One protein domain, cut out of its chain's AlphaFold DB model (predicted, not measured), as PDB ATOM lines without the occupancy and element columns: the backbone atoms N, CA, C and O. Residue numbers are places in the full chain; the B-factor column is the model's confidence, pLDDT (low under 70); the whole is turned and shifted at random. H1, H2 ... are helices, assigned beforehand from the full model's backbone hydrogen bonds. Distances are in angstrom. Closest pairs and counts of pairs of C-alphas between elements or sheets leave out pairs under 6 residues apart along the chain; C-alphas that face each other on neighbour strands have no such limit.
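What this domain is: This is residues 2 to 91 of the 91 residues of an uncharacterized protein of Desulforhopalus singaporensis (UniProt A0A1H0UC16). One long helix, H1, makes the backbone of a rod, with H5 crossing it around its middle, H4 packing on its later part, and a small head of H3, H2 and the loop between them at the end where H1 finishes. H4 and H5 both run back against H1, one after the other, and turn a corner between them at residues 69 to 71. The printed part has 90 residues with five named helices, in the order H1, H2, H3, H4, H5, and no named strand, and its class is all helix. The whole is loose, with a radius of gyration of the C-alphas of 15.6 A, and spans 47 by 23 by 21 A.

How they stand to each other: H1, residues 2 to 27, is the longest helix. H5, residues 72 to 89, touches H1 at residues 9 to 21 of H1 alone. Their closest C-alphas are those of Phe 14 and Ala 78, 4.6 A apart, and they run opposite ways at a steep tilt of 51 degrees. H4, residues 54 to 68, touches H1 at residues 18 to 27 of H1 alone. The closest C-alphas there, of Ser 26 and Arg 57, are 4.9 A apart, and the two run opposite ways at a tilt of 38 degrees, only just steep. H4 and H5 are close but not clearly touching, with the closest C-alphas, Ser 68 and Ile 74, 6.5 A apart, and their lines stand about perpendicular at 80 degrees. H3, residues 42 to 48, touches H4 at residues 56 to 60 of H4 alone, closest at the C-alphas of Gly 43 and His 56, 4.7 A apart, and about perpendicular at 82 degrees. H3 and H1 only just touch, with 3 pairs of C-alphas within 8 A, at residues 26 to 27 of H1 alone; the closest C-alphas are those of Cys 27 and Ile 47, 7.2 A apart. H2, residues 29 to 32, touches H3, with the closest C-alphas, Ser 29 and Lys 48, 4.4 A apart. H2 is apart from H4 and from H5, and H3 is apart from H5. Every O i to N i+4 pair is within hydrogen-bond range in H1, H3, H4 and H5; H2 is too short for such a pair.

Where its parts are: H1 begins at C-alpha 2, (54.730, -5.988, 15.436), ends at C-alpha 27, (39.651, -6.367, -19.130), and is 37.7 A long from first to last C-alpha. H5 measures 25.6 A and ends at C-alpha 89, (43.743, -9.453, 12.496). H4 measures 20.7 A, H3 9.9 A and H2 5.5 A.

The domain as a whole: The outline is a rod, and the two C-alphas farthest apart, those of Gly 38 and Arg 91, are 49.5 A apart. The printed part has no cut. No link is long: those from H1 to H2, H3 to H4 and H4 to H5 are tight, and that from H2 to H3, with 9 residues between them, is short. The mean pLDDT of the printed part is 85.7, and residues 2 to 4 and 90 to 91 are under 70.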
ATOM      1  N   LEU A   2      55.999  -6.579  15.914       54.44
ATOM      2  CA  LEU A   2      54.730  -5.988  15.436       54.44
ATOM      3  C   LEU A   2      54.925  -5.049  14.229       54.44
ATOM      4  O   LEU A   2      54.243  -5.217  13.229       54.44
ATOM      5  N   ALA A   3      55.897  -4.131  14.270       57.91
ATOM      6  CA  ALA A   3      56.136  -3.178  13.178       57.91
ATOM      7  C   ALA A   3      56.485  -3.842  11.826       57.91
ATOM      8  O   ALA A   3      56.055  -3.372  10.776       57.91
ATOM      9  N   GLU A   4      57.196  -4.976  11.834       61.56
ATOM     10  CA  GLU A   4      57.529  -5.711  10.602       61.56
ATOM     11  C   GLU A   4      56.296  -6.321   9.930       61.56
ATOM     12  O   GLU A   4      56.186  -6.290   8.702       61.56
ATOM     13  N   LYS A   5      55.331  -6.803  10.727       73.25
ATOM     14  CA  LYS A   5      54.042  -7.297  10.217       73.25
ATOM     15  C   LYS A   5      53.218  -6.174   9.586       73.25
ATOM     16  O   LYS A   5      52.497  -6.400   8.622       73.25
ATOM     17  N   TRP A   6      53.332  -4.952  10.101       75.81
ATOM     18  CA  TRP A   6      52.559  -3.810   9.608       75.81
ATOM     19  C   TRP A   6      53.079  -3.318   8.256       75.81
ATOM     20  O   TRP A   6      52.280  -3.097   7.346       75.81
ATOM     21  N   ASN A   7      54.403  -3.249   8.089       79.25
ATOM     22  CA  ASN A   7      55.015  -2.912   6.802       79.25
ATOM     23  C   ASN A   7      54.692  -3.955   5.727       79.25
ATOM     24  O   ASN A   7      54.315  -3.593   4.613       79.25
ATOM     25  N   THR A   8      54.776  -5.247   6.057       82.38
ATOM     26  CA  THR A   8      54.412  -6.312   5.106       82.38
ATOM     27  C   THR A   8      52.935  -6.258   4.723       82.38
ATOM     28  O   THR A   8      52.623  -6.376   3.541       82.38
ATOM     29  N   LEU A   9      52.027  -5.991   5.667       84.31
ATOM     30  CA  LEU A   9      50.598  -5.838   5.366       84.31
ATOM     31  C   LEU A   9      50.310  -4.659   4.428       84.31
ATOM     32  O   LEU A   9      49.489  -4.803   3.526       84.31
ATOM     33  N   ILE A  10      50.982  -3.515   4.600       84.94
ATOM     34  CA  ILE A  10      50.827  -2.359   3.699       84.94
ATOM     35  C   ILE A  10      51.316  -2.701   2.290       84.94
ATOM     36  O   ILE A  10      50.622  -2.419   1.314       84.94
ATOM     37  N   VAL A  11      52.487  -3.334   2.176       86.31
ATOM     38  CA  VAL A  11      53.059  -3.717   0.875       86.31
ATOM     39  C   VAL A  11      52.160  -4.728   0.160       86.31
ATOM     40  O   VAL A  11      51.896  -4.580  -1.032       86.31
ATOM     41  N   VAL A  12      51.629  -5.714   0.885       87.38
ATOM     42  CA  VAL A  12      50.689  -6.699   0.333       87.38
ATOM     43  C   VAL A  12      49.376  -6.033  -0.084       87.38
ATOM     44  O   VAL A  12      48.898  -6.278  -1.190       87.38
ATOM     45  N   ALA A  13      48.814  -5.149   0.744       87.62
ATOM     46  CA  ALA A  13      47.594  -4.413   0.410       87.62
ATOM     47  C   ALA A  13      47.776  -3.543  -0.844       87.62
ATOM     48  O   ALA A  13      46.896  -3.507  -1.709       87.62
ATOM     49  N   PHE A  14      48.938  -2.899  -0.981       90.25
ATOM     50  CA  PHE A  14      49.299  -2.155  -2.183       90.25
ATOM     51  C   PHE A  14      49.401  -3.061  -3.409       90.25
ATOM     52  O   PHE A  14      48.788  -2.763  -4.434       90.25
ATOM     53  N   ALA A  15      50.110  -4.188  -3.303       88.50
ATOM     54  CA  ALA A  15      50.248  -5.138  -4.403       88.50
ATOM     55  C   ALA A  15      48.883  -5.665  -4.876       88.50
ATOM     56  O   ALA A  15      48.619  -5.709  -6.077       88.50
ATOM     57  N   ILE A  16      47.983  -5.991  -3.943       89.31
ATOM     58  CA  ILE A  16      46.619  -6.438  -4.256       89.31
ATOM     59  C   ILE A  16      45.831  -5.326  -4.961       89.31
ATOM     60  O   ILE A  16      45.241  -5.571  -6.014       89.31
ATOM     61  N   ALA A  17      45.843  -4.100  -4.430       90.56
ATOM     62  CA  ALA A  17      45.147  -2.967  -5.043       90.56
ATOM     63  C   ALA A  17      45.662  -2.676  -6.463       90.56
ATOM     64  O   ALA A  17      44.869  -2.460  -7.384       90.56
ATOM     65  N   ALA A  18      46.983  -2.714  -6.650       90.12
ATOM     66  CA  ALA A  18      47.641  -2.516  -7.935       90.12
ATOM     67  C   ALA A  18      47.242  -3.596  -8.952       90.12
ATOM     68  O   ALA A  18      46.865  -3.267 -10.079       90.12
ATOM     69  N   LEU A  19      47.262  -4.869  -8.542       91.31
ATOM     70  CA  LEU A  19      46.872  -6.005  -9.380       91.31
ATOM     71  C   LEU A  19      45.407  -5.930  -9.804       91.31
ATOM     72  O   LEU A  19      45.108  -6.074 -10.989       91.31
ATOM     73  N   ILE A  20      44.498  -5.661  -8.863       90.69
ATOM     74  CA  ILE A  20      43.067  -5.518  -9.159       90.69
ATOM     75  C   ILE A  20      42.852  -4.369 -10.144       90.69
ATOM     76  O   ILE A  20      42.154  -4.533 -11.143       90.69
ATOM     77  N   ASN A  21      43.482  -3.218  -9.907       90.12
ATOM     78  CA  ASN A  21      43.358  -2.070 -10.796       90.12
ATOM     79  C   ASN A  21      43.900  -2.371 -12.206       90.12
ATOM     80  O   ASN A  21      43.248  -2.036 -13.196       90.12
ATOM     81  N   ALA A  22      45.054  -3.033 -12.315       89.44
ATOM     82  CA  ALA A  22      45.647  -3.409 -13.598       89.44
ATOM     83  C   ALA A  22      44.794  -4.441 -14.356       89.44
ATOM     84  O   ALA A  22      44.572  -4.294 -15.562       89.44
ATOM     85  N   LEU A  23      44.251  -5.444 -13.655       90.38
ATOM     86  CA  LEU A  23      43.310  -6.411 -14.228       90.38
ATOM     87  C   LEU A  23      42.062  -5.706 -14.755       90.38
ATOM     88  O   LEU A  23      41.689  -5.897 -15.914       90.38
ATOM     89  N   LEU A  24      41.452  -4.846 -13.938       89.88
ATOM     90  CA  LEU A  24      40.256  -4.112 -14.331       89.88
ATOM     91  C   LEU A  24      40.510  -3.221 -15.554       89.88
ATOM     92  O   LEU A  24      39.704  -3.221 -16.485       89.88
ATOM     93  N   ALA A  25      41.647  -2.528 -15.586       88.44
ATOM     94  CA  ALA A  25      42.065  -1.717 -16.723       88.44
ATOM     95  C   ALA A  25      42.239  -2.562 -18.000       88.44
ATOM     96  O   ALA A  25      41.770  -2.176 -19.065       88.44
ATOM     97  N   SER A  26      42.848  -3.747 -17.908       90.81
ATOM     98  CA  SER A  26      43.074  -4.615 -19.076       90.81
ATOM     99  C   SER A  26      41.811  -5.299 -19.624       90.81
ATOM    100  O   SER A  26      41.739  -5.597 -20.816       90.81
ATOM    101  N   CYS A  27      40.814  -5.553 -18.772       87.06
ATOM    102  CA  CYS A  27      39.651  -6.367 -19.130       87.06
ATOM    103  C   CYS A  27      38.387  -5.552 -19.404       87.06
ATOM    104  O   CYS A  27      37.556  -5.986 -20.203       87.06
ATOM    105  N   PHE A  28      38.220  -4.390 -18.764       88.38
ATOM    106  CA  PHE A  28      36.962  -3.651 -18.803       88.38
ATOM    107  C   PHE A  28      37.087  -2.328 -19.556       88.38
ATOM    108  O   PHE A  28      37.804  -1.410 -19.163       88.38
ATOM    109  N   SER A  29      36.259  -2.173 -20.590       86.50
ATOM    110  CA  SER A  29      36.126  -0.926 -21.356       86.50
ATOM    111  C   SER A  29      35.611   0.254 -20.516       86.50
ATOM    112  O   SER A  29      35.845   1.414 -20.866       86.50
ATOM    113  N   PHE A  30      34.957  -0.021 -19.378       87.69
ATOM    114  CA  PHE A  30      34.444   0.991 -18.451       87.69
ATOM    115  C   PHE A  30      35.528   1.968 -17.976       87.69
ATOM    116  O   PHE A  30      35.258   3.168 -17.882       87.69
ATOM    117  N   TYR A  31      36.763   1.490 -17.778       84.31
ATOM    118  CA  TYR A  31      37.903   2.321 -17.366       84.31
ATOM    119  C   TYR A  31      38.215   3.448 -18.357       84.31
ATOM    120  O   TYR A  31      38.666   4.523 -17.965       84.31
ATOM    121  N   TYR A  32      37.926   3.232 -19.640       86.88
ATOM    122  CA  TYR A  32      38.284   4.147 -20.726       86.88
ATOM    123  C   TYR A  32      37.090   4.916 -21.287       86.88
ATOM    124  O   TYR A  32      37.255   5.776 -22.156       86.88
ATOM    125  N   ARG A  33      35.875   4.645 -20.790       86.44
ATOM    126  CA  ARG A  33      34.634   5.228 -21.319       86.44
ATOM    127  C   ARG A  33      34.657   6.756 -21.296       86.44
ATOM    128  O   ARG A  33      34.288   7.380 -22.287       86.44
ATOM    129  N   LYS A  34      35.133   7.344 -20.194       87.94
ATOM    130  CA  LYS A  34      35.201   8.802 -19.984       87.94
ATOM    131  C   LYS A  34      36.476   9.455 -20.533       87.94
ATOM    132  O   LYS A  34      36.573  10.676 -20.526       87.94
ATOM    133  N   ILE A  35      37.453   8.669 -20.989       87.94
ATOM    134  CA  ILE A  35      38.732   9.194 -21.478       87.94
ATOM    135  C   ILE A  35      38.618   9.448 -22.989       87.94
ATOM    136  O   ILE A  35      38.190   8.544 -23.721       87.94
ATOM    137  N   PRO A  36      38.970  10.649 -23.483       89.56
ATOM    138  CA  PRO A  36      38.943  10.945 -24.910       89.56
ATOM    139  C   PRO A  36      39.942  10.067 -25.668       89.56
ATOM    140  O   PRO A  36      41.052   9.817 -25.201       89.56
ATOM    141  N   SER A  37      39.549   9.623 -26.862       87.38
ATOM    142  CA  SER A  37      40.297   8.645 -27.660       87.38
ATOM    143  C   SER A  37      41.734   9.076 -27.976       87.38
ATOM    144  O   SER A  37      42.627   8.242 -27.938       87.38
ATOM    145  N   GLY A  38      41.984  10.371 -28.194       88.12
ATOM    146  CA  GLY A  38      43.328  10.896 -28.479       88.12
ATOM    147  C   GLY A  38      44.312  10.859 -27.301       88.12
ATOM    148  O   GLY A  38      45.487  11.142 -27.492       88.12
ATOM    149  N   ARG A  39      43.855  10.527 -26.085       86.25
ATOM    150  CA  ARG A  39      44.714  10.362 -24.895       86.25
ATOM    151  C   ARG A  39      44.939   8.899 -24.511       86.25
ATOM    152  O   ARG A  39      45.614   8.632 -23.522       86.25
ATOM    153  N   LEU A  40      44.331   7.966 -25.238       87.25
ATOM    154  CA  LEU A  40      44.430   6.537 -24.974       87.25
ATOM    155  C   LEU A  40      45.531   5.928 -25.835       87.25
ATOM    156  O   LEU A  40      45.663   6.258 -27.014       87.25
ATOM    157  N   SER A  41      46.297   5.001 -25.264       88.06
ATOM    158  CA  SER A  41      47.235   4.211 -26.063       88.06
ATOM    159  C   SER A  41      46.478   3.295 -27.031       88.06
ATOM    160  O   SER A  41      45.302   2.979 -26.824       88.06
ATOM    161  N   HIS A  42      47.157   2.812 -28.075       88.94
ATOM    162  CA  HIS A  42      46.549   1.912 -29.059       88.94
ATOM    163  C   HIS A  42      45.895   0.677 -28.402       88.94
ATOM    164  O   HIS A  42      44.782   0.295 -28.761       88.94
ATOM    165  N   GLY A  43      46.533   0.090 -27.381       87.25
ATOM    166  CA  GLY A  43      45.964  -1.036 -26.631       87.25
ATOM    167  C   GLY A  43      44.693  -0.662 -25.858       87.25
ATOM    168  O   GLY A  43      43.695  -1.377 -25.921       87.25
ATOM    169  N   GLN A  44      44.684   0.493 -25.190       89.81
ATOM    170  CA  GLN A  44      43.520   0.965 -24.429       89.81
ATOM    171  C   GLN A  44      42.340   1.326 -25.344       89.81
ATOM    172  O   GLN A  44      41.186   1.060 -25.005       89.81
ATOM    173  N   LEU A  45      42.619   1.881 -26.528       91.06
ATOM    174  CA  LEU A  45      41.619   2.139 -27.568       91.06
ATOM    175  C   LEU A  45      40.944   0.854 -28.034       91.06
ATOM    176  O   LEU A  45      39.717   0.795 -28.087       91.06
ATOM    177  N   ARG A  46      41.732  -0.188 -28.313       90.12
ATOM    178  CA  ARG A  46      41.210  -1.500 -28.713       90.12
ATOM    179  C   ARG A  46      40.333  -2.117 -27.622       90.12
ATOM    180  O   ARG A  46      39.287  -2.675 -27.942       90.12
ATOM    181  N   ILE A  47      40.704  -1.961 -26.346       91.12
ATOM    182  CA  ILE A  47      39.886  -2.428 -25.210       91.12
ATOM    183  C   ILE A  47      38.583  -1.634 -25.134       91.12
ATOM    184  O   ILE A  47      37.509  -2.218 -25.001       91.12
ATOM    185  N   LYS A  48      38.652  -0.307 -25.285       90.62
ATOM    186  CA  LYS A  48      37.470   0.565 -25.316       90.62
ATOM    187  C   LYS A  48      36.506   0.197 -26.451       90.62
ATOM    188  O   LYS A  48      35.298   0.258 -26.251       90.62
ATOM    189  N   GLN A  49      37.036  -0.188 -27.611       90.00
ATOM    190  CA  GLN A  49      36.275  -0.604 -28.795       90.00
ATOM    191  C   GLN A  49      35.796  -2.066 -28.741       90.00
ATOM    192  O   GLN A  49      35.080  -2.496 -29.639       90.00
ATOM    193  N   GLY A  50      36.193  -2.843 -27.727       88.19
ATOM    194  CA  GLY A  50      35.828  -4.258 -27.600       88.19
ATOM    195  C   GLY A  50      36.588  -5.210 -28.534       88.19
ATOM    196  O   GLY A  50      36.301  -6.399 -28.538       88.19
ATOM    197  N   ASN A  51      37.585  -4.720 -29.278       90.56
ATOM    198  CA  ASN A  51      38.367  -5.497 -30.247       90.56
ATOM    199  C   ASN A  51      39.828  -5.693 -29.787       90.56
ATOM    200  O   ASN A  51      40.773  -5.576 -30.569       90.56
ATOM    201  N   ALA A  52      40.033  -5.888 -28.482       88.00
ATOM    202  CA  ALA A  52      41.357  -6.094 -27.901       88.00
ATOM    203  C   ALA A  52      41.763  -7.567 -27.909       88.00
ATOM    204  O   ALA A  52      41.140  -8.390 -27.233       88.00
ATOM    205  N   THR A  53      42.863  -7.855 -28.605       92.06
ATOM    206  CA  THR A  53      43.573  -9.137 -28.564       92.06
ATOM    207  C   THR A  53      44.279  -9.344 -27.223       92.06
ATOM    208  O   THR A  53      44.441  -8.409 -26.431       92.06
ATOM    209  N   PHE A  54      44.725 -10.575 -26.966       88.12
ATOM    210  CA  PHE A  54      45.445 -10.921 -25.740       88.12
ATOM    211  C   PHE A  54      46.706 -10.064 -25.539       88.12
ATOM    212  O   PHE A  54      46.911  -9.539 -24.450       88.12
ATOM    213  N   GLU A  55      47.474  -9.814 -26.603       88.19
ATOM    214  CA  GLU A  55      48.665  -8.948 -26.574       88.19
ATOM    215  C   GLU A  55      48.352  -7.508 -26.151       88.19
ATOM    216  O   GLU A  55      49.096  -6.880 -25.397       88.19
ATOM    217  N   HIS A  56      47.225  -6.957 -26.611       89.06
ATOM    218  CA  HIS A  56      46.810  -5.620 -26.198       89.06
ATOM    219  C   HIS A  56      46.438  -5.585 -24.714       89.06
ATOM    220  O   HIS A  56      46.788  -4.630 -24.021       89.06
ATOM    221  N   ARG A  57      45.772  -6.631 -24.213       89.12
ATOM    222  CA  ARG A  57      45.384  -6.731 -22.800       89.12
ATOM    223  C   ARG A  57      46.598  -6.887 -21.887       89.12
ATOM    224  O   ARG A  57      46.661  -6.197 -20.874       89.12
ATOM    225  N   THR A  58      47.577  -7.715 -22.250       89.75
ATOM    226  CA  THR A  58      48.802  -7.898 -21.452       89.75
ATOM    227  C   THR A  58      49.666  -6.642 -21.430       89.75
ATOM    228  O   THR A  58      50.163  -6.263 -20.370       89.75
ATOM    229  N   ASN A  59      49.782  -5.930 -22.553       92.31
ATOM    230  CA  ASN A  59      50.517  -4.667 -22.593       92.31
ATOM    231  C   ASN A  59      49.831  -3.582 -21.737       92.31
ATOM    232  O   ASN A  59      50.473  -2.868 -20.961       92.31
ATOM    233  N   VAL A  60      48.499  -3.486 -21.808       91.75
ATOM    234  CA  VAL A  60      47.729  -2.569 -20.954       91.75
ATOM    235  C   VAL A  60      47.816  -2.961 -19.479       91.75
ATOM    236  O   VAL A  60      47.926  -2.079 -18.631       91.75
ATOM    237  N   PHE A  61      47.833  -4.256 -19.165       92.12
ATOM    238  CA  PHE A  61      48.043  -4.749 -17.807       92.12
ATOM    239  C   PHE A  61      49.411  -4.322 -17.259       92.12
ATOM    240  O   PHE A  61      49.471  -3.694 -16.205       92.12
ATOM    241  N   ALA A  62      50.496  -4.588 -17.991       89.88
ATOM    242  CA  ALA A  62      51.851  -4.239 -17.565       89.88
ATOM    243  C   ALA A  62      52.021  -2.724 -17.380       89.88
ATOM    244  O   ALA A  62      52.511  -2.267 -16.348       89.88
ATOM    245  N   THR A  63      51.549  -1.928 -18.344       89.56
ATOM    246  CA  THR A  63      51.611  -0.462 -18.250       89.56
ATOM    247  C   THR A  63      50.772   0.077 -17.093       89.56
ATOM    248  O   THR A  63      51.256   0.924 -16.345       89.56
ATOM    249  N   ALA A  64      49.553  -0.431 -16.884       89.38
ATOM    250  CA  ALA A  64      48.707  -0.043 -15.753       89.38
ATOM    251  C   ALA A  64      49.311  -0.450 -14.401       89.38
ATOM    252  O   ALA A  64      49.159   0.283 -13.422       89.38
ATOM    253  N   LEU A  65      50.013  -1.583 -14.348       89.38
ATOM    254  CA  LEU A  65      50.699  -2.061 -13.153       89.38
ATOM    255  C   LEU A  65      51.914  -1.191 -12.816       89.38
ATOM    256  O   LEU A  65      52.085  -0.822 -11.661       89.38
ATOM    257  N   VAL A  66      52.705  -0.755 -13.796       89.06
ATOM    258  CA  VAL A  66      53.808   0.193 -13.543       89.06
ATOM    259  C   VAL A  66      53.274   1.576 -13.156       89.06
ATOM    260  O   VAL A  66      53.725   2.165 -12.175       89.06
ATOM    261  N   LEU A  67      52.257   2.075 -13.864       86.69
ATOM    262  CA  LEU A  67      51.597   3.348 -13.542       86.69
ATOM    263  C   LEU A  67      50.931   3.336 -12.163       86.69
ATOM    264  O   LEU A  67      50.698   4.402 -11.588       86.69
ATOM    265  N   SER A  68      50.637   2.153 -11.616       86.75
ATOM    266  CA  SER A  68      50.031   2.036 -10.295       86.75
ATOM    267  C   SER A  68      50.911   2.600  -9.176       86.75
ATOM    268  O   SER A  68      50.382   3.170  -8.223       86.75
ATOM    269  N   LEU A  69      52.236   2.548  -9.356       84.12
ATOM    270  CA  LEU A  69      53.240   3.098  -8.441       84.12
ATOM    271  C   LEU A  69      53.172   4.623  -8.316       84.12
ATOM    272  O   LEU A  69      53.677   5.181  -7.355       84.12
ATOM    273  N   PHE A  70      52.548   5.317  -9.267       85.88
ATOM    274  CA  PHE A  70      52.469   6.780  -9.260       85.88
ATOM    275  C   PHE A  70      51.037   7.288  -9.064       85.88
ATOM    276  O   PHE A  70      50.782   8.490  -9.127       85.88
ATOM    277  N   ASN A  71      50.075   6.390  -8.830       84.50
ATOM    278  CA  ASN A  71      48.665   6.746  -8.780       84.50
ATOM    279  C   ASN A  71      48.144   6.832  -7.341       84.50
ATOM    280  O   ASN A  71      47.884   5.816  -6.695       84.50
ATOM    281  N   PHE A  72      47.888   8.056  -6.871       83.50
ATOM    282  CA  PHE A  72      47.361   8.330  -5.526       83.50
ATOM    283  C   PHE A  72      46.079   7.551  -5.185       83.50
ATOM    284  O   PHE A  72      45.867   7.155  -4.040       83.50
ATOM    285  N   ARG A  73      45.230   7.258  -6.179       84.12
ATOM    286  CA  ARG A  73      43.992   6.491  -5.961       84.12
ATOM    287  C   ARG A  73      44.261   5.060  -5.498       84.12
ATOM    288  O   ARG A  73      43.477   4.516  -4.728       84.12
ATOM    289  N   ILE A  74      45.358   4.463  -5.954       86.62
ATOM    290  CA  ILE A  74      45.733   3.093  -5.592       86.62
ATOM    291  C   ILE A  74      46.321   3.067  -4.188       86.62
ATOM    292  O   ILE A  74      45.996   2.165  -3.428       86.62
ATOM    293  N   TYR A  75      47.076   4.097  -3.800       85.69
ATOM    294  CA  TYR A  75      47.509   4.272  -2.415       85.69
ATOM    295  C   TYR A  75      46.329   4.413  -1.448       85.69
ATOM    296  O   TYR A  75      46.319   3.767  -0.403       85.69
ATOM    297  N   LEU A  76      45.295   5.178  -1.817       86.62
ATOM    298  CA  LEU A  76      44.051   5.247  -1.039       86.62
ATOM    299  C   LEU A  76      43.355   3.882  -0.937       86.62
ATOM    300  O   LEU A  76      42.949   3.480   0.151       86.62
ATOM    301  N   GLY A  77      43.245   3.150  -2.049       85.31
ATOM    302  CA  GLY A  77      42.683   1.796  -2.049       85.31
ATOM    303  C   GLY A  77      43.480   0.827  -1.168       85.31
ATOM    304  O   GLY A  77      42.897   0.084  -0.383       85.31
ATOM    305  N   ALA A  78      44.808   0.885  -1.243       86.88
ATOM    306  CA  ALA A  78      45.713   0.092  -0.419       86.88
ATOM    307  C   ALA A  78      45.553   0.411   1.074       86.88
ATOM    308  O   ALA A  78      45.497  -0.509   1.884       86.88
ATOM    309  N   ALA A  79      45.413   1.689   1.437       86.06
ATOM    310  CA  ALA A  79      45.177   2.107   2.816       86.06
ATOM    311  C   ALA A  79      43.844   1.567   3.364       86.06
ATOM    312  O   ALA A  79      43.794   1.104   4.503       86.06
ATOM    313  N   LEU A  80      42.780   1.556   2.552       88.19
ATOM    314  CA  LEU A  80      41.492   0.968   2.939       88.19
ATOM    315  C   LEU A  80      41.585  -0.548   3.138       88.19
ATOM    316  O   LEU A  80      41.117  -1.060   4.154       88.19
ATOM    317  N   ILE A  81      42.214  -1.265   2.202       86.44
ATOM    318  CA  ILE A  81      42.438  -2.715   2.326       86.44
ATOM    319  C   ILE A  81      43.259  -3.009   3.582       86.44
ATOM    320  O   ILE A  81      42.931  -3.915   4.344       86.44
ATOM    321  N   TRP A  82      44.299  -2.216   3.823       87.81
ATOM    322  CA  TRP A  82      45.135  -2.348   5.001       87.81
ATOM    323  C   TRP A  82      44.350  -2.135   6.303       87.81
ATOM    324  O   TRP A  82      44.482  -2.954   7.209       87.81
ATOM    325  N   LEU A  83      43.486  -1.116   6.389       85.38
ATOM    326  CA  LEU A  83      42.620  -0.895   7.556       85.38
ATOM    327  C   LEU A  83      41.695  -2.091   7.818       85.38
ATOM    328  O   LEU A  83      41.559  -2.525   8.962       85.38
ATOM    329  N   VAL A  84      41.095  -2.652   6.765       86.06
ATOM    330  CA  VAL A  84      40.220  -3.831   6.872       86.06
ATOM    331  C   VAL A  84      41.000  -5.054   7.358       86.06
ATOM    332  O   VAL A  84      40.549  -5.745   8.271       86.06
ATOM    333  N   LEU A  85      42.183  -5.306   6.790       83.06
ATOM    334  CA  LEU A  85      43.057  -6.402   7.216       83.06
ATOM    335  C   LEU A  85      43.512  -6.230   8.668       83.06
ATOM    336  O   LEU A  85      43.539  -7.199   9.420       83.06
ATOM    337  N   ASN A  86      43.841  -5.004   9.072       82.31
ATOM    338  CA  ASN A  86      44.257  -4.691  10.434       82.31
ATOM    339  C   ASN A  86      43.125  -4.954  11.439       82.31
ATOM    340  O   ASN A  86      43.347  -5.619  12.447       82.31
ATOM    341  N   PHE A  87      41.901  -4.524  11.117       83.12
ATOM    342  CA  PHE A  87      40.717  -4.784  11.936       83.12
ATOM    343  C   PHE A  87      40.404  -6.283  12.063       83.12
ATOM    344  O   PHE A  87      40.080  -6.753  13.150       83.12
ATOM    345  N   LEU A  88      40.532  -7.043  10.971       80.19
ATOM    346  CA  LEU A  88      40.324  -8.496  10.972       80.19
ATOM    347  C   LEU A  88      41.372  -9.255  11.795       80.19
ATOM    348  O   LEU A  88      41.032 -10.263  12.398       80.19
ATOM    349  N   LEU A  89      42.626  -8.796  11.802       75.31
ATOM    350  CA  LEU A  89      43.743  -9.453  12.496       75.31
ATOM    351  C   LEU A  89      43.867  -9.077  13.982       75.31
ATOM    352  O   LEU A  89      44.567  -9.767  14.717       75.31
ATOM    353  N   LEU A  90      43.256  -7.968  14.411       68.75
ATOM    354  CA  LEU A  90      43.190  -7.541  15.818       68.75
ATOM    355  C   LEU A  90      42.032  -8.187  16.595       68.75
ATOM    356  O   LEU A  90      41.957  -8.017  17.812       68.75
ATOM    357  N   ARG A  91      41.135  -8.884  15.896       54.91
ATOM    358  CA  ARG A  91      40.056  -9.684  16.476       54.91
ATOM    359  C   ARG A  91      40.530 -11.108  16.739       54.91
ATOM    360  O   ARG A  91      40.084 -11.663  17.765       54.91
TER     361      ARG A  91